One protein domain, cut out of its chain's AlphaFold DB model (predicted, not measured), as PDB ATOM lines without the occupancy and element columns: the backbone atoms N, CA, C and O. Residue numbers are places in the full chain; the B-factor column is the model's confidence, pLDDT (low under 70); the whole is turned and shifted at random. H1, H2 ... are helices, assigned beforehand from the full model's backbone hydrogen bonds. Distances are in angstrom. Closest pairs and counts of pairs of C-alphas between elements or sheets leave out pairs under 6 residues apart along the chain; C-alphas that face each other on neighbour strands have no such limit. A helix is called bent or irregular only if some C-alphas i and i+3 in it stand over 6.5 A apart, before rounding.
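What this domain is: This is residues 289 to 463 of the 746 residues of an uncharacterized protein of Candidatus Brocadiae bacterium (UniProt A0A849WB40). A long rod of helices is built along the bent helix H4, whose arm H4a crosses H3b in one half and meets the first residues of H1, 289 to 292, there, while H4b runs on into the other half. There H5, H7 and H9 pack round H4b, and H8 folds back along H7; the hairpin of H1 and H2 makes the opposite end, its tip, residues 303 to 308, standing free. The printed part has 175 residues with nine named helices, H1 to H9 in order, and no named strand: all helix. It is loose, with a radius of gyration of the C-alphas of 21.4 A, and spans 74 by 26 by 26 A.

Where its parts are: H4, residues 358 to 388, was assigned as one helix by its hydrogen bonds but is bent, C-alphas 377 and 380 being 7.3 A apart; its arms are H4a, 358 to 377, 29.0 A long from C-alpha 358 at (256.958, 237.158, 166.666), and H4b, 380 to 388. H3, 330 to 352, likewise assigned as one helix, is bent, with C-alphas 338 and 341 9.3 A apart, into H3a, 330 to 338, and H3b, 341 to 352. H1 is residues 289 to 300, from (255.409, 236.750, 182.582); H2, 307 to 327, is 30.1 A long. H5 is 393 to 401, H6 409 to 413, H7 415 to 432, 26.7 A long, H8 434 to 445, and H9 451 to 461, ending at (230.334, 272.882, 195.002).

How they stand to each other: H4a and H4b stand at a steep tilt of 35.3 degrees, only just. H4a touches H3b, closest C-alphas Ser 352 and Arg 365 at 4.9 A, at a steep tilt of 50 degrees, opposite ways. H1, with residues 289 to 292 alone, touches H4a, C-alphas of Ile 289 and Tyr 367 being closest at 5.5 A. H1 and H2 form a hairpin, closest at C-alphas of Ala 300 and Phe 313, 5.5 A. H3a only just touches H6, with 3 pairs of C-alphas within 8 A, closest Ile 337 and Val 410 at 5.9 A. H4b touches H7, closest C-alphas Asp 380 and Pro 416 at 5.6 A, and H9, closest Glu 388 and Arg 456 at 6.6 A. H4b and H5 are a hairpin that only just touches, with 3 pairs within 8 A, closest C-alphas Ile 387 and Ile 396 at 6.3 A. H7 and H8 are a hairpin at a shallow tilt of 18 degrees, closest C-alphas Phe 430 and Leu 437 at 6.3 A. H2 and H8 are apart. Every O i to N i+4 pair is within hydrogen-bond range in H3a, H3b, H4b, H5 and H6, but 6 of 8 in H1, 15 of 17 in H2, 13 of 16 in H4a, 11 of 14 in H7, 6 of 8 in H8 and 5 of 7 in H9.

The domain as a whole: The C-alphas of Thr 306 and Gly 435, the two farthest apart, are 74.1 A from each other. The printed part has no cut, and no link is long. The mean pLDDT of the printed part is 84.7; residues 434 to 435, 447 to 448 and 461 to 463 are under 70.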
ATOM      1  N   ILE A 289     255.420 235.387 183.147       90.81
ATOM      2  CA  ILE A 289     255.409 236.750 182.582       90.81
ATOM      3  C   ILE A 289     255.968 237.768 183.588       90.81
ATOM      4  O   ILE A 289     256.751 238.631 183.211       90.81
ATOM      5  N   GLN A 290     255.646 237.614 184.872       88.81
ATOM      6  CA  GLN A 290     256.138 238.474 185.953       88.81
ATOM      7  C   GLN A 290     257.672 238.438 186.092       88.81
ATOM      8  O   GLN A 290     258.288 239.429 186.476       88.81
ATOM      9  N   ASP A 291     258.291 237.319 185.715       90.69
ATOM     10  CA  ASP A 291     259.733 237.096 185.784       90.69
ATOM     11  C   ASP A 291     260.480 237.504 184.513       90.69
ATOM     12  O   ASP A 291     261.707 237.403 184.461       90.69
ATOM     13  N   PHE A 292     259.773 237.971 183.482       91.88
ATOM     14  CA  PHE A 292     260.347 238.216 182.162       91.88
ATOM     15  C   PHE A 292     261.562 239.159 182.207       91.88
ATOM     16  O   PHE A 292     262.631 238.808 181.704       91.88
ATOM     17  N   SER A 293     261.445 240.308 182.884       90.44
ATOM     18  CA  SER A 293     262.545 241.278 183.038       90.44
ATOM     19  C   SER A 293     263.708 240.716 183.872       90.44
ATOM     20  O   SER A 293     264.878 240.914 183.532       90.44
ATOM     21  N   ARG A 294     263.416 239.927 184.919       91.56
ATOM     22  CA  ARG A 294     264.428 239.263 185.763       91.56
ATOM     23  C   ARG A 294     265.237 238.238 184.969       91.56
ATOM     24  O   ARG A 294     266.466 238.256 185.017       91.56
ATOM     25  N   VAL A 295     264.562 237.381 184.203       91.44
ATOM     26  CA  VAL A 295     265.202 236.364 183.355       91.44
ATOM     27  C   VAL A 295     266.000 237.021 182.228       91.44
ATOM     28  O   VAL A 295     267.124 236.600 181.962       91.44
ATOM     29  N   LEU A 296     265.485 238.092 181.615       91.12
ATOM     30  CA  LEU A 296     266.210 238.863 180.600       91.12
ATOM     31  C   LEU A 296     267.509 239.468 181.152       91.12
ATOM     32  O   LEU A 296     268.559 239.321 180.529       91.12
ATOM     33  N   LYS A 297     267.463 240.085 182.339       90.00
ATOM     34  CA  LYS A 297     268.653 240.610 183.031       90.00
ATOM     35  C   LYS A 297     269.637 239.493 183.391       90.00
ATOM     36  O   LYS A 297     270.836 239.654 183.183       90.00
ATOM     37  N   GLY A 298     269.139 238.346 183.853       89.19
ATOM     38  CA  GLY A 298     269.962 237.171 184.151       89.19
ATOM     39  C   GLY A 298     270.682 236.610 182.920       89.19
ATOM     40  O   GLY A 298     271.850 236.245 183.007       89.19
ATOM     41  N   ILE A 299     270.023 236.592 181.756       87.38
ATOM     42  CA  ILE A 299     270.657 236.215 180.483       87.38
ATOM     43  C   ILE A 299     271.694 237.267 180.077       87.38
ATOM     44  O   ILE A 299     272.815 236.909 179.735       87.38
ATOM     45  N   ALA A 300     271.355 238.555 180.151       86.69
ATOM     46  CA  ALA A 300     272.256 239.644 179.777       86.69
ATOM     47  C   ALA A 300     273.534 239.707 180.638       86.69
ATOM     48  O   ALA A 300     274.581 240.117 180.140       86.69
ATOM     49  N   ASN A 301     273.466 239.267 181.896       85.38
ATOM     50  CA  ASN A 301     274.580 239.296 182.848       85.38
ATOM     51  C   ASN A 301     275.346 237.964 182.953       85.38
ATOM     52  O   ASN A 301     276.252 237.857 183.769       85.38
ATOM     53  N   ALA A 302     275.004 236.934 182.173       85.25
ATOM     54  CA  ALA A 302     275.640 235.624 182.313       85.25
ATOM     55  C   ALA A 302     277.087 235.629 181.790       85.25
ATOM     56  O   ALA A 302     277.312 235.815 180.591       85.25
ATOM     57  N   ASP A 303     278.063 235.357 182.662       72.56
ATOM     58  CA  ASP A 303     279.510 235.441 182.376       72.56
ATOM     59  C   ASP A 303     280.000 234.526 181.247       72.56
ATOM     60  O   ASP A 303     280.999 234.815 180.600       72.56
ATOM     61  N   LYS A 304     279.265 233.446 180.966       78.50
ATOM     62  CA  LYS A 304     279.621 232.437 179.955       78.50
ATOM     63  C   LYS A 304     279.237 232.813 178.515       78.50
ATOM     64  O   LYS A 304     279.502 232.029 177.611       78.50
ATOM     65  N   LEU A 305     278.577 233.953 178.299       81.00
ATOM     66  CA  LEU A 305     278.140 234.402 176.972       81.00
ATOM     67  C   LEU A 305     279.201 235.256 176.281       81.00
ATOM     68  O   LEU A 305     279.762 236.170 176.887       81.00
ATOM     69  N   THR A 306     279.396 235.019 174.986       81.31
ATOM     70  CA  THR A 306     280.242 235.882 174.153       81.31
ATOM     71  C   THR A 306     279.629 237.280 173.998       81.31
ATOM     72  O   THR A 306     278.422 237.487 174.161       81.31
ATOM     73  N   ARG A 307     280.458 238.280 173.657       78.81
ATOM     74  CA  ARG A 307     280.000 239.668 173.455       78.81
ATOM     75  C   ARG A 307     278.908 239.765 172.381       78.81
ATOM     76  O   ARG A 307     277.970 240.543 172.549       78.81
ATOM     77  N   GLU A 308     279.018 238.967 171.322       79.50
ATOM     78  CA  GLU A 308     278.054 238.920 170.218       79.50
ATOM     79  C   GLU A 308     276.712 238.313 170.644       79.50
ATOM     80  O   GLU A 308     275.671 238.882 170.331       79.50
ATOM     81  N   GLU A 309     276.718 237.234 171.435       79.44
ATOM     82  CA  GLU A 309     275.489 236.620 171.959       79.44
ATOM     83  C   GLU A 309     274.788 237.500 173.000       79.44
ATOM     84  O   GLU A 309     273.562 237.486 173.126       79.44
ATOM     85  N   ARG A 310     275.558 238.279 173.765       82.38
ATOM     86  CA  ARG A 310     275.039 239.150 174.825       82.38
ATOM     87  C   ARG A 310     274.431 240.445 174.276       82.38
ATOM     88  O   ARG A 310     273.509 241.000 174.879       82.38
ATOM     89  N   HIS A 311     274.935 240.945 173.148       82.06
ATOM     90  CA  HIS A 311     274.578 242.263 172.623       82.06
ATOM     91  C   HIS A 311     273.067 242.434 172.331       82.06
ATOM     92  O   HIS A 311     272.493 243.404 172.835       82.06
ATOM     93  N   PRO A 312     272.369 241.503 171.646       84.75
ATOM     94  CA  PRO A 312     270.927 241.622 171.400       84.75
ATOM     95  C   PRO A 312     270.072 241.605 172.674       84.75
ATOM     96  O   PRO A 312     269.061 242.302 172.745       84.75
ATOM     97  N   PHE A 313     270.477 240.854 173.706       86.69
ATOM     98  CA  PHE A 313     269.764 240.829 174.989       86.69
ATOM     99  C   PHE A 313     269.958 242.118 175.790       86.69
ATOM    100  O   PHE A 313     269.004 242.587 176.407       86.69
ATOM    101  N   ASN A 314     271.149 242.727 175.743       81.94
ATOM    102  CA  ASN A 314     271.375 244.048 176.336       81.94
ATOM    103  C   ASN A 314     270.544 245.130 175.637       81.94
ATOM    104  O   ASN A 314     269.853 245.881 176.315       81.94
ATOM    105  N   LEU A 315     270.518 245.140 174.301       82.31
ATOM    106  CA  LEU A 315     269.659 246.058 173.549       82.31
ATOM    107  C   LEU A 315     268.177 245.859 173.878       82.31
ATOM    108  O   LEU A 315     267.450 246.836 174.042       82.31
ATOM    109  N   LEU A 316     267.725 244.605 174.003       85.69
ATOM    110  CA  LEU A 316     266.346 244.305 174.378       85.69
ATOM    111  C   LEU A 316     266.033 244.782 175.798       85.69
ATOM    112  O   LEU A 316     264.975 245.359 176.008       85.69
ATOM    113  N   LYS A 317     266.944 244.574 176.753       88.88
ATOM    114  CA  LYS A 317     266.817 245.051 178.138       88.88
ATOM    115  C   LYS A 317     266.687 246.571 178.192       88.88
ATOM    116  O   LYS A 317     265.791 247.076 178.865       88.88
ATOM    117  N   ASP A 318     267.546 247.284 177.472       82.06
ATOM    118  CA  ASP A 318     267.540 248.745 177.447       82.06
ATOM    119  C   ASP A 318     266.268 249.279 176.767       82.06
ATOM    120  O   ASP A 318     265.588 250.142 177.320       82.06
ATOM    121  N   CYS A 319     265.875 248.703 175.623       81.19
ATOM    122  CA  CYS A 319     264.630 249.066 174.940       81.19
ATOM    123  C   CYS A 319     263.401 248.781 175.804       81.19
ATOM    124  O   CYS A 319     262.507 249.619 175.878       81.19
ATOM    125  N   LEU A 320     263.354 247.621 176.466       85.62
ATOM    126  CA  LEU A 320     262.249 247.250 177.344       85.62
ATOM    127  C   LEU A 320     262.152 248.210 178.529       85.62
ATOM    128  O   LEU A 320     261.059 248.656 178.834       85.62
ATOM    129  N   SER A 321     263.286 248.609 179.108       83.00
ATOM    130  CA  SER A 321     263.322 249.563 180.225       83.00
ATOM    131  C   SER A 321     262.799 250.950 179.817       83.00
ATOM    132  O   SER A 321     262.176 251.641 180.616       83.00
ATOM    133  N   ILE A 322     263.025 251.365 178.563       81.31
ATOM    134  CA  ILE A 322     262.435 252.593 178.000       81.31
ATOM    135  C   ILE A 322     260.915 252.438 177.845       81.31
ATOM    136  O   ILE A 322     260.175 253.347 178.216       81.31
ATOM    137  N   GLN A 323     260.439 251.297 177.329       84.81
ATOM    138  CA  GLN A 323     258.998 251.049 177.184       84.81
ATOM    139  C   GLN A 323     258.287 250.944 178.541       84.81
ATOM    140  O   GLN A 323     257.195 251.482 178.685       84.81
ATOM    141  N   GLU A 324     258.909 250.299 179.534       86.50
ATOM    142  CA  GLU A 324     258.415 250.216 180.915       86.50
ATOM    143  C   GLU A 324     258.173 251.625 181.475       86.50
ATOM    144  O   GLU A 324     257.048 251.954 181.846       86.50
ATOM    145  N   LYS A 325     259.186 252.501 181.409       84.25
ATOM    146  CA  LYS A 325     259.063 253.894 181.866       84.25
ATOM    147  C   LYS A 325     257.994 254.681 181.114       84.25
ATOM    148  O   LYS A 325     257.303 255.485 181.722       84.25
ATOM    149  N   SER A 326     257.858 254.471 179.804       81.75
ATOM    150  CA  SER A 326     256.856 255.178 178.995       81.75
ATOM    151  C   SER A 326     255.420 254.754 179.327       81.75
ATOM    152  O   SER A 326     254.517 255.587 179.299       81.75
ATOM    153  N   LEU A 327     255.195 253.486 179.687       83.94
ATOM    154  CA  LEU A 327     253.881 253.002 180.127       83.94
ATOM    155  C   LEU A 327     253.491 253.503 181.518       83.94
ATOM    156  O   LEU A 327     252.304 253.634 181.792       83.94
ATOM    157  N   GLU A 328     254.469 253.783 182.377       83.50
ATOM    158  CA  GLU A 328     254.245 254.329 183.721       83.50
ATOM    159  C   GLU A 328     254.001 255.851 183.720       83.50
ATOM    160  O   GLU A 328     253.597 256.404 184.741       83.50
ATOM    161  N   GLN A 329     254.218 256.545 182.595       84.06
ATOM    162  CA  GLN A 329     253.951 257.981 182.486       84.06
ATOM    163  C   GLN A 329     252.454 258.290 182.619       84.06
ATOM    164  O   GLN A 329     251.616 257.672 181.961       84.06
ATOM    165  N   ASN A 330     252.133 259.321 183.407       82.50
ATOM    166  CA  ASN A 330     250.756 259.764 183.652       82.50
ATOM    167  C   ASN A 330     249.986 260.068 182.360       82.50
ATOM    168  O   ASN A 330     248.811 259.731 182.272       82.50
ATOM    169  N   GLU A 331     250.644 260.656 181.360       84.06
ATOM    170  CA  GLU A 331     250.056 260.955 180.047       84.06
ATOM    171  C   GLU A 331     249.580 259.679 179.344       84.06
ATOM    172  O   GLU A 331     248.437 259.602 178.899       84.06
ATOM    173  N   THR A 332     250.419 258.639 179.318       84.44
ATOM    174  CA  THR A 332     250.087 257.336 178.726       84.44
ATOM    175  C   THR A 332     248.933 256.661 179.462       84.44
ATOM    176  O   THR A 332     248.033 256.100 178.832       84.44
ATOM    177  N   ILE A 333     248.935 256.721 180.798       88.25
ATOM    178  CA  ILE A 333     247.855 256.174 181.627       88.25
ATOM    179  C   ILE A 333     246.541 256.919 181.370       88.25
ATOM    180  O   ILE A 333     245.505 256.281 181.173       88.25
ATOM    181  N   LEU A 334     246.583 258.246 181.285       87.94
ATOM    182  CA  LEU A 334     245.427 259.084 180.979       87.94
ATOM    183  C   LEU A 334     244.862 258.787 179.579       87.94
ATOM    184  O   LEU A 334     243.650 258.646 179.410       87.94
ATOM    185  N   ASP A 335     245.732 258.583 178.588       86.12
ATOM    186  CA  ASP A 335     245.363 258.144 177.238       86.12
ATOM    187  C   ASP A 335     244.632 256.791 177.253       86.12
ATOM    188  O   ASP A 335     243.613 256.597 176.581       86.12
ATOM    189  N   ILE A 336     245.130 255.839 178.047       88.56
ATOM    190  CA  ILE A 336     244.506 254.525 178.222       88.56
ATOM    191  C   ILE A 336     243.125 254.657 178.877       88.56
ATOM    192  O   ILE A 336     242.173 254.015 178.421       88.56
ATOM    193  N   ILE A 337     242.996 255.494 179.909       90.88
ATOM    194  CA  ILE A 337     241.731 255.746 180.611       90.88
ATOM    195  C   ILE A 337     240.697 256.364 179.657       90.88
ATOM    196  O   ILE A 337     239.563 255.888 179.595       90.88
ATOM    197  N   ASN A 338     241.090 257.365 178.864       88.12
ATOM    198  CA  ASN A 338     240.182 258.122 178.002       88.12
ATOM    199  C   ASN A 338     239.730 257.374 176.745       88.12
ATOM    200  O   ASN A 338     238.552 257.416 176.381       88.12
ATOM    201  N   TYR A 339     240.651 256.689 176.066       87.00
ATOM    202  CA  TYR A 339     240.371 256.004 174.798       87.00
ATOM    203  C   TYR A 339     240.074 254.508 174.966       87.00
ATOM    204  O   TYR A 339     239.693 253.824 174.008       87.00
ATOM    205  N   GLY A 340     240.211 253.984 176.183       88.94
ATOM    206  CA  GLY A 340     239.786 252.646 176.553       88.94
ATOM    207  C   GLY A 340     240.655 251.514 175.991       88.94
ATOM    208  O   GLY A 340     241.795 251.683 175.552       88.94
ATOM    209  N   PHE A 341     240.093 250.304 175.998       88.94
ATOM    210  CA  PHE A 341     240.872 249.067 175.879       88.94
ATOM    211  C   PHE A 341     241.520 248.885 174.498       88.94
ATOM    212  O   PHE A 341     242.581 248.279 174.378       88.94
ATOM    213  N   ALA A 342     240.913 249.448 173.451       83.38
ATOM    214  CA  ALA A 342     241.460 249.406 172.097       83.38
ATOM    215  C   ALA A 342     242.768 250.207 171.980       83.38
ATOM    216  O   ALA A 342     243.740 249.724 171.396       83.38
ATOM    217  N   LYS A 343     242.821 251.407 172.578       85.00
ATOM    218  CA  LYS A 343     244.042 252.221 172.628       85.00
ATOM    219  C   LYS A 343     245.094 251.537 173.495       85.00
ATOM    220  O   LYS A 343     246.235 251.428 173.055       85.00
ATOM    221  N   PHE A 344     244.698 250.982 174.642       89.31
ATOM    222  CA  PHE A 344     245.600 250.214 175.501       89.31
ATOM    223  C   PHE A 344     246.275 249.060 174.744       89.31
ATOM    224  O   PHE A 344     247.501 248.968 174.693       89.31
ATOM    225  N   GLN A 345     245.486 248.227 174.058       87.75
ATOM    226  CA  GLN A 345     246.015 247.143 173.230       87.75
ATOM    227  C   GLN A 345     246.931 247.651 172.110       87.75
ATOM    228  O   GLN A 345     247.962 247.033 171.850       87.75
ATOM    229  N   SER A 346     246.574 248.761 171.458       85.50
ATOM    230  CA  SER A 346     247.368 249.354 170.377       85.50
ATOM    231  C   SER A 346     248.723 249.876 170.860       85.50
ATOM    232  O   SER A 346     249.741 249.616 170.213       85.50
ATOM    233  N   ILE A 347     248.757 250.581 171.998       84.81
ATOM    234  CA  ILE A 347     249.991 251.087 172.617       84.81
ATOM    235  C   ILE A 347     250.903 249.907 172.956       84.81
ATOM    236  O   ILE A 347     252.014 249.813 172.434       84.81
ATOM    237  N   VAL A 348     250.396 248.940 173.726       89.44
ATOM    238  CA  VAL A 348     251.178 247.773 174.160       89.44
ATOM    239  C   VAL A 348     251.652 246.943 172.963       89.44
ATOM    240  O   VAL A 348     252.794 246.489 172.935       89.44
ATOM    241  N   HIS A 349     250.815 246.772 171.935       88.38
ATOM    242  CA  HIS A 349     251.214 246.087 170.707       88.38
ATOM    243  C   HIS A 349     252.342 246.824 169.977       88.38
ATOM    244  O   HIS A 349     253.289 246.189 169.522       88.38
ATOM    245  N   THR A 350     252.269 248.150 169.879       84.88
ATOM    246  CA  THR A 350     253.277 248.965 169.186       84.88
ATOM    247  C   THR A 350     254.620 248.942 169.912       84.88
ATOM    248  O   THR A 350     255.668 248.830 169.263       84.88
ATOM    249  N   MET A 351     254.577 249.010 171.246       85.94
ATOM    250  CA  MET A 351     255.740 248.963 172.131       85.94
ATOM    251  C   MET A 351     256.379 247.569 172.183       85.94
ATOM    252  O   MET A 351     257.587 247.458 172.366       85.94
ATOM    253  N   SER A 352     255.612 246.495 171.956       89.94
ATOM    254  CA  SER A 352     256.138 245.125 172.012       89.94
ATOM    255  C   SER A 352     256.884 244.667 170.754       89.94
ATOM    256  O   SER A 352     257.589 243.657 170.797       89.94
ATOM    257  N   GLN A 353     256.765 245.383 169.627       88.12
ATOM    258  CA  GLN A 353     257.440 245.047 168.363       88.12
ATOM    259  C   GLN A 353     258.930 245.435 168.363       88.12
ATOM    260  O   GLN A 353     259.384 246.188 167.499       88.12
ATOM    261  N   LEU A 354     259.692 244.916 169.326       85.31
ATOM    262  CA  LEU A 354     261.113 245.231 169.513       85.31
ATOM    263  C   LEU A 354     262.041 244.301 168.724       85.31
ATOM    264  O   LEU A 354     263.135 244.704 168.337       85.31
ATOM    265  N   THR A 355     261.620 243.060 168.468       88.00
ATOM    266  CA  THR A 355     262.497 242.001 167.937       88.00
ATOM    267  C   THR A 355     262.012 241.447 166.598       88.00
ATOM    268  O   THR A 355     260.865 241.659 166.189       88.00
ATOM    269  N   ASN A 356     262.883 240.713 165.897       85.81
ATOM    270  CA  ASN A 356     262.529 239.956 164.691       85.81
ATOM    271  C   ASN A 356     261.686 238.694 164.985       85.81
ATOM    272  O   ASN A 356     261.087 238.140 164.064       85.81
ATOM    273  N   HIS A 357     261.572 238.265 166.248       87.75
ATOM    274  CA  HIS A 357     260.804 237.082 166.643       87.75
ATOM    275  C   HIS A 357     259.385 237.426 167.104       87.75
ATOM    276  O   HIS A 357     259.172 237.995 168.173       87.75
ATOM    277  N   LYS A 358     258.383 236.958 166.347       89.25
ATOM    278  CA  LYS A 358     256.958 237.158 166.666       89.25
ATOM    279  C   LYS A 358     256.573 236.621 168.052       89.25
ATOM    280  O   LYS A 358     256.000 237.355 168.845       89.25
ATOM    281  N   LYS A 359     256.964 235.380 168.375       90.94
ATOM    282  CA  LYS A 359     256.654 234.741 169.669       90.94
ATOM    283  C   LYS A 359     257.253 235.502 170.860       90.94
ATOM    284  O   LYS A 359     256.641 235.559 171.922       90.94
ATOM    285  N   LEU A 360     258.429 236.113 170.679       90.75
ATOM    286  CA  LEU A 360     259.064 236.936 171.710       90.75
ATOM    287  C   LEU A 360     258.341 238.271 171.872       90.75
ATOM    288  O   LEU A 360     258.049 238.658 172.997       90.75
ATOM    289  N   ASN A 361     257.966 238.919 170.767       91.12
ATOM    290  CA  ASN A 361     257.158 240.141 170.798       91.12
ATOM    291  C   ASN A 361     255.785 239.907 171.450       91.12
ATOM    292  O   ASN A 361     255.294 240.786 172.152       91.12
ATOM    293  N   ASP A 362     255.174 238.732 171.264       92.25
ATOM    294  CA  ASP A 362     253.922 238.368 171.936       92.25
ATOM    295  C   ASP A 362     254.119 238.200 173.451       92.25
ATOM    296  O   ASP A 362     253.282 238.651 174.233       92.25
ATOM    297  N   ARG A 363     255.249 237.625 173.889       93.25
ATOM    298  CA  ARG A 363     255.604 237.556 175.317       93.25
ATOM    299  C   ARG A 363     255.872 238.931 175.921       93.25
ATOM    300  O   ARG A 363     255.326 239.223 176.982       93.25
ATOM    301  N   ILE A 364     256.634 239.777 175.227       92.75
ATOM    302  CA  ILE A 364     256.872 241.173 175.621       92.75
ATOM    303  C   ILE A 364     255.536 241.912 175.737       92.75
ATOM    304  O   ILE A 364     255.317 242.629 176.706       92.75
ATOM    305  N   ARG A 365     254.607 241.690 174.798       94.44
ATOM    306  CA  ARG A 365     253.265 242.283 174.833       94.44
ATOM    307  C   ARG A 365     252.529 241.919 176.119       94.44
ATOM    308  O   ARG A 365     251.996 242.804 176.771       94.44
ATOM    309  N   CYS A 366     252.505 240.640 176.490       93.38
ATOM    310  CA  CYS A 366     251.841 240.206 177.720       93.38
ATOM    311  C   CYS A 366     252.505 240.784 178.978       93.38
ATOM    312  O   CYS A 366     251.804 241.132 179.923       93.38
ATOM    313  N   TYR A 367     253.835 240.908 178.979       94.62
ATOM    314  CA  TYR A 367     254.582 241.530 180.074       94.62
ATOM    315  C   TYR A 367     254.249 243.016 180.236       94.62
ATOM    316  O   TYR A 367     253.841 243.435 181.314       94.62
ATOM    317  N   LEU A 368     254.342 243.788 179.153       91.00
ATOM    318  CA  LEU A 368     254.007 245.213 179.143       91.00
ATOM    319  C   LEU A 368     252.533 245.460 179.500       91.00
ATOM    320  O   LEU A 368     252.219 246.424 180.191       91.00
ATOM    321  N   PHE A 369     251.634 244.562 179.082       91.38
ATOM    322  CA  PHE A 369     250.227 244.611 179.470       91.38
ATOM    323  C   PHE A 369     250.060 244.484 180.992       91.38
ATOM    324  O   PHE A 369     249.444 245.348 181.604       91.38
ATOM    325  N   GLN A 370     250.662 243.460 181.612       90.75
ATOM    326  CA  GLN A 370     250.617 243.273 183.071       90.75
ATOM    327  C   GLN A 370     251.288 244.416 183.842       90.75
ATOM    328  O   GLN A 370     250.867 244.736 184.952       90.75
ATOM    329  N   LEU A 371     252.335 245.023 183.277       90.38
ATOM    330  CA  LEU A 371     253.011 246.164 183.886       90.38
ATOM    331  C   LEU A 371     252.068 247.373 183.981       90.38
ATOM    332  O   LEU A 371     251.904 247.931 185.060       90.38
ATOM    333  N   ALA A 372     251.406 247.722 182.875       88.56
ATOM    334  CA  ALA A 372     250.497 248.864 182.797       88.56
ATOM    335  C   ALA A 372     249.193 248.680 183.601       88.56
ATOM    336  O   ALA A 372     248.563 249.664 183.978       88.56
ATOM    337  N   GLU A 373     248.795 247.441 183.920       90.31
ATOM    338  CA  GLU A 373     247.650 247.191 184.809       90.31
ATOM    339  C   GLU A 373     247.888 247.683 186.242       90.31
ATOM    340  O   GLU A 373     246.939 248.105 186.898       90.31
ATOM    341  N   LYS A 374     249.137 247.670 186.732       89.12
ATOM    342  CA  LYS A 374     249.436 248.091 188.109       89.12
ATOM    343  C   LYS A 374     249.142 249.580 188.342       89.12
ATOM    344  O   LYS A 374     248.363 249.849 189.250       89.12
ATOM    345  N   PRO A 375     249.670 250.535 187.544       88.00
ATOM    346  CA  PRO A 375     249.303 251.945 187.673       88.00
ATOM    347  C   PRO A 375     247.796 252.191 187.566       88.00
ATOM    348  O   PRO A 375     247.266 252.986 188.329       88.00
ATOM    349  N   LEU A 376     247.089 251.483 186.676       90.12
ATOM    350  CA  LEU A 376     245.636 251.632 186.510       90.12
ATOM    351  C   LEU A 376     244.841 251.214 187.757       90.12
ATOM    352  O   LEU A 376     243.777 251.773 188.008       90.12
ATOM    353  N   LEU A 377     245.337 250.240 188.525       90.06
ATOM    354  CA  LEU A 377     244.685 249.756 189.746       90.06
ATOM    355  C   LEU A 377     244.860 250.683 190.955       90.06
ATOM    356  O   LEU A 377     244.069 250.563 191.882       90.06
ATOM    357  N   VAL A 378     245.865 251.562 190.949       90.75
ATOM    358  CA  VAL A 378     246.155 252.509 192.050       90.75
ATOM    359  C   VAL A 378     245.945 253.973 191.651       90.75
ATOM    360  O   VAL A 378     246.216 254.894 192.418       90.75
ATOM    361  N   TYR A 379     245.493 254.217 190.420       89.62
ATOM    362  CA  TYR A 379     245.313 255.568 189.888       89.62
ATOM    363  C   TYR A 379     244.205 256.347 190.612       89.62
ATOM    364  O   TYR A 379     244.198 257.578 190.610       89.62
ATOM    365  N   ASP A 380     243.269 255.640 191.241       87.94
ATOM    366  CA  ASP A 380     242.201 256.228 192.041       87.94
ATOM    367  C   ASP A 380     242.746 257.034 193.222       87.94
ATOM    368  O   ASP A 380     242.212 258.099 193.510       87.94
ATOM    369  N   GLU A 381     243.841 256.607 193.858       90.00
ATOM    370  CA  GLU A 381     244.489 257.371 194.933       90.00
ATOM    371  C   GLU A 381     244.985 258.735 194.440       90.00
ATOM    372  O   GLU A 381     244.771 259.765 195.086       90.00
ATOM    373  N   PHE A 382     245.616 258.757 193.262       88.62
ATOM    374  CA  PHE A 382     246.085 259.987 192.631       88.62
ATOM    375  C   PHE A 382     244.913 260.903 192.265       88.62
ATOM    376  O   PHE A 382     244.933 262.090 192.598       88.62
ATOM    377  N   PHE A 383     243.874 260.348 191.637       90.88
ATOM    378  CA  PHE A 383     242.677 261.094 191.262       90.88
ATOM    379  C   PHE A 383     241.945 261.664 192.487       90.88
ATOM    380  O   PHE A 383     241.657 262.859 192.519       90.88
ATOM    381  N   ARG A 384     241.712 260.859 193.536       89.88
ATOM    382  CA  ARG A 384     241.089 261.315 194.793       89.88
ATOM    383  C   ARG A 384     241.860 262.481 195.396       89.88
ATOM    384  O   ARG A 384     241.265 263.509 195.705       89.88
ATOM    385  N   LYS A 385     243.188 262.369 195.480       89.88
ATOM    386  CA  LYS A 385     244.041 263.428 196.029       89.88
ATOM    387  C   LYS A 385     243.941 264.734 195.234       89.88
ATOM    388  O   LYS A 385     243.938 265.802 195.838       89.88
ATOM    389  N   GLN A 386     243.829 264.671 193.903       89.25
ATOM    390  CA  GLN A 386     243.617 265.868 193.076       89.25
ATOM    391  C   GLN A 386     242.268 266.542 193.359       89.25
ATOM    392  O   GLN A 386     242.200 267.769 193.468       89.25
ATOM    393  N   ILE A 387     241.200 265.756 193.518       90.81
ATOM    394  CA  ILE A 387     239.873 266.288 193.849       90.81
ATOM    395  C   ILE A 387     239.859 266.881 195.263       90.81
ATOM    396  O   ILE A 387     239.382 267.994 195.452       90.81
ATOM    397  N   GLU A 388     240.445 266.200 196.248       85.44
ATOM    398  CA  GLU A 388     240.509 266.673 197.639       85.44
ATOM    399  C   GLU A 388     241.329 267.961 197.814       85.44
ATOM    400  O   GLU A 388     241.057 268.751 198.719       85.44
ATOM    401  N   GLN A 389     242.332 268.180 196.959       84.69
ATOM    402  CA  GLN A 389     243.142 269.402 196.932       84.69
ATOM    403  C   GLN A 389     242.473 270.560 196.177       84.69
ATOM    404  O   GLN A 389     242.973 271.686 196.222       84.69
ATOM    405  N   SER A 390     241.362 270.308 195.487       80.12
ATOM    406  CA  SER A 390     240.637 271.348 194.763       80.12
ATOM    407  C   SER A 390     239.908 272.269 195.739       80.12
ATOM    408  O   SER A 390     239.237 271.823 196.664       80.12
ATOM    409  N   LEU A 391     240.032 273.578 195.532       74.44
ATOM    410  CA  LEU A 391     239.416 274.612 196.370       74.44
ATOM    411  C   LEU A 391     238.155 275.206 195.737       74.44
ATOM    412  O   LEU A 391     237.362 275.847 196.421       74.44
ATOM    413  N   THR A 392     237.991 275.039 194.424       70.19
ATOM    414  CA  THR A 392     236.909 275.653 193.645       70.19
ATOM    415  C   THR A 392     236.302 274.657 192.669       70.19
ATOM    416  O   THR A 392     236.978 273.754 192.172       70.19
ATOM    417  N   TYR A 393     235.026 274.855 192.344       76.19
ATOM    418  CA  TYR A 393     234.331 274.061 191.332       76.19
ATOM    419  C   TYR A 393     235.021 274.138 189.954       76.19
ATOM    420  O   TYR A 393     235.156 273.120 189.277       76.19
ATOM    421  N   ASN A 394     235.576 275.297 189.576       72.56
ATOM    422  CA  ASN A 394     236.318 275.451 188.318       72.56
ATOM    423  C   ASN A 394     237.582 274.576 188.258       72.56
ATOM    424  O   ASN A 394     237.936 274.078 187.190       72.56
ATOM    425  N   GLN A 395     238.270 274.366 189.385       78.88
ATOM    426  CA  GLN A 395     239.419 273.455 189.446       78.88
ATOM    427  C   GLN A 395     238.991 272.000 189.260       78.88
ATOM    428  O   GLN A 395     239.626 271.288 188.484       78.88
ATOM    429  N   ILE A 396     237.881 271.590 189.883       84.38
ATOM    430  CA  ILE A 396     237.302 270.261 189.654       84.38
ATOM    431  C   ILE A 396     236.950 270.094 188.171       84.38
ATOM    432  O   ILE A 396     237.326 269.091 187.571       84.38
ATOM    433  N   LYS A 397     236.309 271.088 187.547       81.94
ATOM    434  CA  LYS A 397     235.961 271.043 186.120       81.94
ATOM    435  C   LYS A 397     237.195 270.877 185.227       81.94
ATOM    436  O   LYS A 397     237.218 269.970 184.406       81.94
ATOM    437  N   LYS A 398     238.265 271.641 185.479       84.38
ATOM    438  CA  LYS A 398     239.551 271.500 184.768       84.38
ATOM    439  C   LYS A 398     240.167 270.108 184.919       84.38
ATOM    440  O   LYS A 398     240.757 269.606 183.966       84.38
ATOM    441  N   ILE A 399     240.060 269.490 186.097       89.81
ATOM    442  CA  ILE A 399     240.503 268.104 186.298       89.81
ATOM    443  C   ILE A 399     239.625 267.168 185.464       89.81
ATOM    444  O   ILE A 399     240.153 266.340 184.730       89.81
ATOM    445  N   MET A 400     238.300 267.328 185.505       91.12
ATOM    446  CA  MET A 400     237.367 266.486 184.750       91.12
ATOM    447  C   MET A 400     237.484 266.637 183.230       91.12
ATOM    448  O   MET A 400     237.241 265.661 182.514       91.12
ATOM    449  N   ASP A 401     237.925 267.793 182.736       87.44
ATOM    450  CA  ASP A 401     238.225 268.032 181.318       87.44
ATOM    451  C   ASP A 401     239.399 267.175 180.820       87.44
ATOM    452  O   ASP A 401     239.451 266.821 179.642       87.44
ATOM    453  N   GLN A 402     240.314 266.766 181.709       89.69
ATOM    454  CA  GLN A 402     241.379 265.809 181.378       89.69
ATOM    455  C   GLN A 402     240.846 264.382 181.198       89.69
ATOM    456  O   GLN A 402     241.544 263.528 180.648       89.69
ATOM    457  N   TYR A 403     239.607 264.115 181.622       91.62
ATOM    458  CA  TYR A 403     238.956 262.813 181.519       91.62
ATOM    459  C   TYR A 403     237.713 262.870 180.619       91.62
ATOM    460  O   TYR A 403     236.611 262.596 181.093       91.62
ATOM    461  N   PRO A 404     237.806 263.192 179.314       84.75
ATOM    462  CA  PRO A 404     236.648 263.155 178.416       84.75
ATOM    463  C   PRO A 404     235.972 261.776 178.369       84.75
ATOM    464  O   PRO A 404     234.765 261.715 178.158       84.75
ATOM    465  N   LEU A 405     236.709 260.686 178.636       88.56
ATOM    466  CA  LEU A 405     236.199 259.307 178.646       88.56
ATOM    467  C   LEU A 405     235.475 258.907 177.346       88.56
ATOM    468  O   LEU A 405     234.411 258.289 177.389       88.56
ATOM    469  N   TYR A 406     236.074 259.184 176.180       86.81
ATOM    470  CA  TYR A 406     235.546 258.779 174.865       86.81
ATOM    471  C   TYR A 406     235.127 257.303 174.803       86.81
ATOM    472  O   TYR A 406     234.215 256.938 174.059       86.81
ATOM    473  N   ARG A 407     235.811 256.432 175.560       82.06
ATOM    474  CA  ARG A 407     235.406 255.038 175.767       82.06
ATOM    475  C   ARG A 407     235.571 254.615 177.221       82.06
ATOM    476  O   ARG A 407     236.683 254.472 177.713       82.06
ATOM    477  N   THR A 408     234.475 254.209 177.850       88.50
ATOM    478  CA  THR A 408     234.440 253.783 179.263       88.50
ATOM    479  C   THR A 408     234.967 252.365 179.527       88.50
ATOM    480  O   THR A 408     235.060 251.945 180.675       88.50
ATOM    481  N   SER A 409     235.346 251.607 178.491       89.81
ATOM    482  CA  SER A 409     235.752 250.189 178.607       89.81
ATOM    483  C   SER A 409     236.859 249.891 179.635       89.81
ATOM    484  O   SER A 409     236.804 248.853 180.287       89.81
ATOM    485  N   VAL A 410     237.857 250.772 179.792       89.62
ATOM    486  CA  VAL A 410     238.926 250.611 180.802       89.62
ATOM    487  C   VAL A 410     238.397 250.950 182.192       89.62
ATOM    488  O   VAL A 410     238.542 250.139 183.102       89.62
ATOM    489  N   VAL A 411     237.704 252.082 182.334       90.75
ATOM    490  CA  VAL A 411     237.088 252.522 183.598       90.75
ATOM    491  C   VAL A 411     236.118 251.475 184.158       90.75
ATOM    492  O   VAL A 411     236.108 251.205 185.352       90.75
ATOM    493  N   MET A 412     235.338 250.824 183.294       88.50
ATOM    494  CA  MET A 412     234.404 249.770 183.701       88.50
ATOM    495  C   MET A 412     235.102 248.468 184.104       88.50
ATOM    496  O   MET A 412     234.584 247.729 184.943       88.50
ATOM    497  N   ARG A 413     236.261 248.170 183.504       89.06
ATOM    498  CA  ARG A 413     237.026 246.946 183.774       89.06
ATOM    499  C   ARG A 413     237.801 247.031 185.088       89.06
ATOM    500  O   ARG A 413     237.836 246.042 185.816       89.06
ATOM    501  N   TYR A 414     238.413 248.174 185.389       90.88
ATOM    502  CA  TYR A 414     239.187 248.377 186.616       90.88
ATOM    503  C   TYR A 414     238.345 249.155 187.632       90.88
ATOM    504  O   TYR A 414     238.213 250.369 187.529       90.88
ATOM    505  N   GLN A 415     237.777 248.444 188.618       87.25
ATOM    506  CA  GLN A 415     236.843 249.007 189.611       87.25
ATOM    507  C   GLN A 415     237.311 250.317 190.271       87.25
ATOM    508  O   GLN A 415     236.476 251.215 190.364       87.25
ATOM    509  N   PRO A 416     238.590 250.484 190.674       89.00
ATOM    510  CA  PRO A 416     239.041 251.721 191.316       89.00
ATOM    511  C   PRO A 416     238.826 252.970 190.448       89.00
ATOM    512  O   PRO A 416     238.454 254.023 190.952       89.00
ATOM    513  N   LEU A 417     238.940 252.847 189.121       91.75
ATOM    514  CA  LEU A 417     238.765 253.967 188.190       91.75
ATOM    515  C   LEU A 417     237.317 254.459 188.082       91.75
ATOM    516  O   LEU A 417     237.089 255.555 187.566       91.75
ATOM    517  N   LYS A 418     236.328 253.685 188.550       90.81
ATOM    518  CA  LYS A 418     234.912 254.076 188.479       90.81
ATOM    519  C   LYS A 418     234.624 255.392 189.188       90.81
ATOM    520  O   LYS A 418     233.703 256.084 188.770       90.81
ATOM    521  N   ILE A 419     235.435 255.765 190.180       91.12
ATOM    522  CA  ILE A 419     235.320 257.048 190.877       91.12
ATOM    523  C   ILE A 419     235.322 258.246 189.913       91.12
ATOM    524  O   ILE A 419     234.597 259.208 190.142       91.12
ATOM    525  N   ILE A 420     236.053 258.160 188.795       92.56
ATOM    526  CA  ILE A 420     236.106 259.208 187.765       92.56
ATOM    527  C   ILE A 420     234.730 259.374 187.105       92.56
ATOM    528  O   ILE A 420     234.256 260.492 186.916       92.56
ATOM    529  N   LEU A 421     234.070 258.256 186.779       91.31
ATOM    530  CA  LEU A 421     232.728 258.255 186.196       91.31
ATOM    531  C   LEU A 421     231.691 258.753 187.210       91.31
ATOM    532  O   LEU A 421     230.864 259.592 186.868       91.31
ATOM    533  N   THR A 422     231.769 258.267 188.450       90.25
ATOM    534  CA  THR A 422     230.876 258.667 189.542       90.25
ATOM    535  C   THR A 422     230.952 260.171 189.797       90.25
ATOM    536  O   THR A 422     229.918 260.826 189.875       90.25
ATOM    537  N   LEU A 423     232.159 260.745 189.864       91.38
ATOM    538  CA  LEU A 423     232.329 262.182 190.078       91.38
ATOM    539  C   LEU A 423     231.744 262.998 188.918       91.38
ATOM    540  O   LEU A 423     231.091 264.008 189.152       91.38
ATOM    541  N   LYS A 424     231.922 262.536 187.675       90.94
ATOM    542  CA  LYS A 424     231.322 263.157 186.483       90.94
ATOM    543  C   LYS A 424     229.798 263.221 186.580       90.94
ATOM    544  O   LYS A 424     229.223 264.279 186.365       90.94
ATOM    545  N   GLN A 425     229.174 262.117 186.980       90.75
ATOM    546  CA  GLN A 425     227.723 262.033 187.153       90.75
ATOM    547  C   GLN A 425     227.217 262.918 188.298       90.75
ATOM    548  O   GLN A 425     226.195 263.573 188.148       90.75
ATOM    549  N   ILE A 426     227.948 262.994 189.417       88.69
ATOM    550  CA  ILE A 426     227.617 263.908 190.522       88.69
ATOM    551  C   ILE A 426     227.622 265.364 190.047       88.69
ATOM    552  O   ILE A 426     226.722 266.119 190.405       88.69
ATOM    553  N   LEU A 427     228.627 265.766 189.262       85.25
ATOM    554  CA  LEU A 427     228.723 267.133 188.743       85.25
ATOM    555  C   LEU A 427     227.598 267.448 187.754       85.25
ATOM    556  O   LEU A 427     226.991 268.509 187.865       85.25
ATOM    557  N   GLU A 428     227.287 266.524 186.843       85.38
ATOM    558  CA  GLU A 428     226.167 266.663 185.904       85.38
ATOM    559  C   GLU A 428     224.819 266.793 186.641       85.38
ATOM    560  O   GLU A 428     224.061 267.728 186.377       85.38
ATOM    561  N   ASP A 429     224.539 265.919 187.615       79.94
ATOM    562  CA  ASP A 429     223.306 265.966 188.418       79.94
ATOM    563  C   ASP A 429     223.237 267.246 189.278       79.94
ATOM    564  O   ASP A 429     222.170 267.850 189.430       79.94
ATOM    565  N   PHE A 430     224.374 267.702 189.821       79.19
ATOM    566  CA  PHE A 430     224.457 268.944 190.596       79.19
ATOM    567  C   PHE A 430     224.205 270.184 189.733       79.19
ATOM    568  O   PHE A 430     223.507 271.097 190.171       79.19
ATOM    569  N   GLU A 431     224.732 270.225 188.508       72.00
ATOM    570  CA  GLU A 431     224.478 271.316 187.561       72.00
ATOM    571  C   GLU A 431     222.993 271.411 187.187       72.00
ATOM    572  O   GLU A 431     222.461 272.512 187.047       72.00
ATOM    573  N   GLN A 432     222.307 270.271 187.084       72.94
ATOM    574  CA  GLN A 432     220.870 270.224 186.810       72.94
ATOM    575  C   GLN A 432     220.026 270.582 188.043       72.94
ATOM    576  O   GLN A 432     219.012 271.274 187.925       72.94
ATOM    577  N   THR A 433     220.428 270.119 189.230       70.06
ATOM    578  CA  THR A 433     219.639 270.218 190.472       70.06
ATOM    579  C   THR A 433     220.491 270.614 191.689       70.06
ATOM    580  O   THR A 433     220.640 269.852 192.645       70.06
ATOM    581  N   PRO A 434     221.005 271.859 191.749       62.00
ATOM    582  CA  PRO A 434     221.974 272.268 192.774       62.00
ATOM    583  C   PRO A 434     221.406 272.308 194.203       62.00
ATOM    584  O   PRO A 434     222.159 272.398 195.171       62.00
ATOM    585  N   GLY A 435     220.078 272.273 194.357       55.53
ATOM    586  CA  GLY A 435     219.398 272.290 195.655       55.53
ATOM    587  C   GLY A 435     219.337 270.941 196.379       55.53
ATOM    588  O   GLY A 435     218.958 270.931 197.544       55.53
ATOM    589  N   GLU A 436     219.700 269.837 195.719       73.56
ATOM    590  CA  GLU A 436     219.566 268.465 196.241       73.56
ATOM    591  C   GLU A 436     220.925 267.771 196.437       73.56
ATOM    592  O   GLU A 436     221.024 266.547 196.374       73.56
ATOM    593  N   LEU A 437     221.991 268.542 196.682       75.25
ATOM    594  CA  LEU A 437     223.361 268.020 196.741       75.25
ATOM    595  C   LEU A 437     223.528 266.840 197.711       75.25
ATOM    596  O   LEU A 437     224.169 265.856 197.352       75.25
ATOM    597  N   ASP A 438     222.914 266.887 198.894       76.06
ATOM    598  CA  ASP A 438     222.990 265.787 199.866       76.06
ATOM    599  C   ASP A 438     222.358 264.492 199.325       76.06
ATOM    600  O   ASP A 438     222.906 263.405 199.505       76.06
ATOM    601  N   HIS A 439     221.243 264.601 198.593       81.56
ATOM    602  CA  HIS A 439     220.587 263.462 197.949       81.56
ATOM    603  C   HIS A 439     221.413 262.928 196.767       81.56
ATOM    604  O   HIS A 439     221.545 261.714 196.609       81.56
ATOM    605  N   ILE A 440     222.027 263.815 195.976       81.06
ATOM    606  CA  ILE A 440     222.935 263.440 194.879       81.06
ATOM    607  C   ILE A 440     224.146 262.680 195.437       81.06
ATOM    608  O   ILE A 440     224.462 261.586 194.971       81.06
ATOM    609  N   LEU A 441     224.804 263.207 196.472       83.62
ATOM    610  CA  LEU A 441     225.958 262.550 197.091       83.62
ATOM    611  C   LEU A 441     225.573 261.199 197.705       83.62
ATOM    612  O   LEU A 441     226.295 260.221 197.519       83.62
ATOM    613  N   PHE A 442     224.412 261.112 198.358       84.62
ATOM    614  CA  PHE A 442     223.891 259.857 198.898       84.62
ATOM    615  C   PHE A 442     223.595 258.818 197.805       84.62
ATOM    616  O   PHE A 442     223.957 257.653 197.950       84.62
ATOM    617  N   LYS A 443     223.000 259.229 196.677       86.81
ATOM    618  CA  LYS A 443     222.703 258.359 195.524       86.81
ATOM    619  C   LYS A 443     223.959 257.686 194.963       86.81
ATOM    620  O   LYS A 443     223.903 256.517 194.584       86.81
ATOM    621  N   TYR A 444     225.075 258.412 194.893       87.00
ATOM    622  CA  TYR A 444     226.300 257.935 194.244       87.00
ATOM    623  C   TYR A 444     227.327 257.313 195.196       87.00
ATOM    624  O   TYR A 444     228.040 256.393 194.794       87.00
ATOM    625  N   PHE A 445     227.409 257.782 196.443       85.94
ATOM    626  CA  PHE A 445     228.380 257.293 197.427       85.94
ATOM    627  C   PHE A 445     227.761 256.445 198.554       85.94
ATOM    628  O   PHE A 445     228.487 255.707 199.218       85.94
ATOM    629  N   GLY A 446     226.438 256.479 198.752       83.75
ATOM    630  CA  GLY A 446     225.736 255.735 199.807       83.75
ATOM    631  C   GLY A 446     225.997 256.259 201.228       83.75
ATOM    632  O   GLY A 446     226.567 257.329 201.414       83.75
ATOM    633  N   GLU A 447     225.599 255.494 202.250       68.50
ATOM    634  CA  GLU A 447     225.766 255.872 203.670       68.50
ATOM    635  C   GLU A 447     227.215 255.790 204.177       68.50
ATOM    636  O   GLU A 447     227.584 256.499 205.110       68.50
ATOM    637  N   THR A 448     228.037 254.912 203.594       64.81
ATOM    638  CA  THR A 448     229.375 254.574 204.118       64.81
ATOM    639  C   THR A 448     230.510 254.708 203.097       64.81
ATOM    640  O   THR A 448     231.668 254.475 203.444       64.81
ATOM    641  N   GLY A 449     230.221 255.087 201.847       70.06
ATOM    642  CA  GLY A 449     231.222 255.207 200.783       70.06
ATOM    643  C   GLY A 449     231.851 256.600 200.678       70.06
ATOM    644  O   GLY A 449     231.188 257.608 200.879       70.06
ATOM    645  N   GLU A 450     233.145 256.656 200.332       81.12
ATOM    646  CA  GLU A 450     233.897 257.887 199.994       81.12
ATOM    647  C   GLU A 450     233.705 259.064 200.980       81.12
ATOM    648  O   GLU A 450     233.524 260.216 200.585       81.12
ATOM    649  N   VAL A 451     233.785 258.780 202.286       78.56
ATOM    650  CA  VAL A 451     233.512 259.725 203.393       78.56
ATOM    651  C   VAL A 451     234.260 261.064 203.266       78.56
ATOM    652  O   VAL A 451     233.740 262.111 203.652       78.56
ATOM    653  N   TYR A 452     235.485 261.059 202.731       80.50
ATOM    654  CA  TYR A 452     236.282 262.276 202.542       80.50
ATOM    655  C   TYR A 452     235.744 263.158 201.407       80.50
ATOM    656  O   TYR A 452     235.579 264.366 201.596       80.50
ATOM    657  N   LEU A 453     235.390 262.564 200.263       83.62
ATOM    658  CA  LEU A 453     234.788 263.284 199.139       83.62
ATOM    659  C   LEU A 453     233.371 263.758 199.469       83.62
ATOM    660  O   LEU A 453     233.026 264.886 199.123       83.62
ATOM    661  N   GLN A 454     232.590 262.963 200.208       81.62
ATOM    662  CA  GLN A 454     231.278 263.377 200.719       81.62
ATOM    663  C   GLN A 454     231.352 264.641 201.585       81.62
ATOM    664  O   GLN A 454     230.422 265.439 201.570       81.62
ATOM    665  N   LYS A 455     232.454 264.854 202.318       81.19
ATOM    666  CA  LYS A 455     232.668 266.078 203.108       81.19
ATOM    667  C   LYS A 455     233.195 267.241 202.272       81.19
ATOM    668  O   LYS A 455     232.755 268.369 202.470       81.19
ATOM    669  N   ARG A 456     234.131 266.992 201.349       80.88
ATOM    670  CA  ARG A 456     234.771 268.064 200.565       80.88
ATOM    671  C   ARG A 456     233.936 268.591 199.410       80.88
ATOM    672  O   ARG A 456     233.962 269.791 199.155       80.88
ATOM    673  N   LEU A 457     233.190 267.740 198.710       80.56
ATOM    674  CA  LEU A 457     232.400 268.173 197.557       80.56
ATOM    675  C   LEU A 457     231.347 269.231 197.918       80.56
ATOM    676  O   LEU A 457     231.294 270.228 197.204       80.56
ATOM    677  N   PRO A 458     230.587 269.131 199.025       76.12
ATOM    678  CA  PRO A 458     229.713 270.214 199.470       76.12
ATOM    679  C   PRO A 458     230.427 271.551 199.630       76.12
ATOM    680  O   PRO A 458     229.963 272.562 199.114       76.12
ATOM    681  N   GLU A 459     231.592 271.573 200.271       71.19
ATOM    682  CA  GLU A 459     232.340 272.812 200.488       71.19
ATOM    683  C   GLU A 459     232.824 273.441 199.173       71.19
ATOM    684  O   GLU A 459     232.857 274.665 199.045       71.19
ATOM    685  N   ILE A 460     233.186 272.623 198.185       71.50
ATOM    686  CA  ILE A 460     233.698 273.096 196.894       71.50
ATOM    687  C   ILE A 460     232.551 273.495 195.950       71.50
ATOM    688  O   ILE A 460     232.638 274.517 195.269       71.50
ATOM    689  N   LEU A 461     231.469 272.712 195.916       67.81
ATOM    690  CA  LEU A 461     230.334 272.882 195.002       67.81
ATOM    691  C   LEU A 461     229.353 273.966 195.467       67.81
ATOM    692  O   LEU A 461     228.809 274.694 194.639       67.81
ATOM    693  N   VAL A 462     229.174 274.153 196.779       61.09
ATOM    694  CA  VAL A 462     228.351 275.245 197.338       61.09
ATOM    695  C   VAL A 462     229.033 276.618 197.157       61.09
ATOM    696  O   VAL A 462     228.362 277.649 197.114       61.09
ATOM    697  N   ASN A 463     230.346 276.652 196.899       57.66
ATOM    698  CA  ASN A 463     231.106 277.839 196.475       57.66
ATOM    699  C   ASN A 463     230.986 278.141 194.953       57.66
ATOM    700  O   ASN A 463     231.924 278.655 194.351       57.66
TER     701      ASN A 463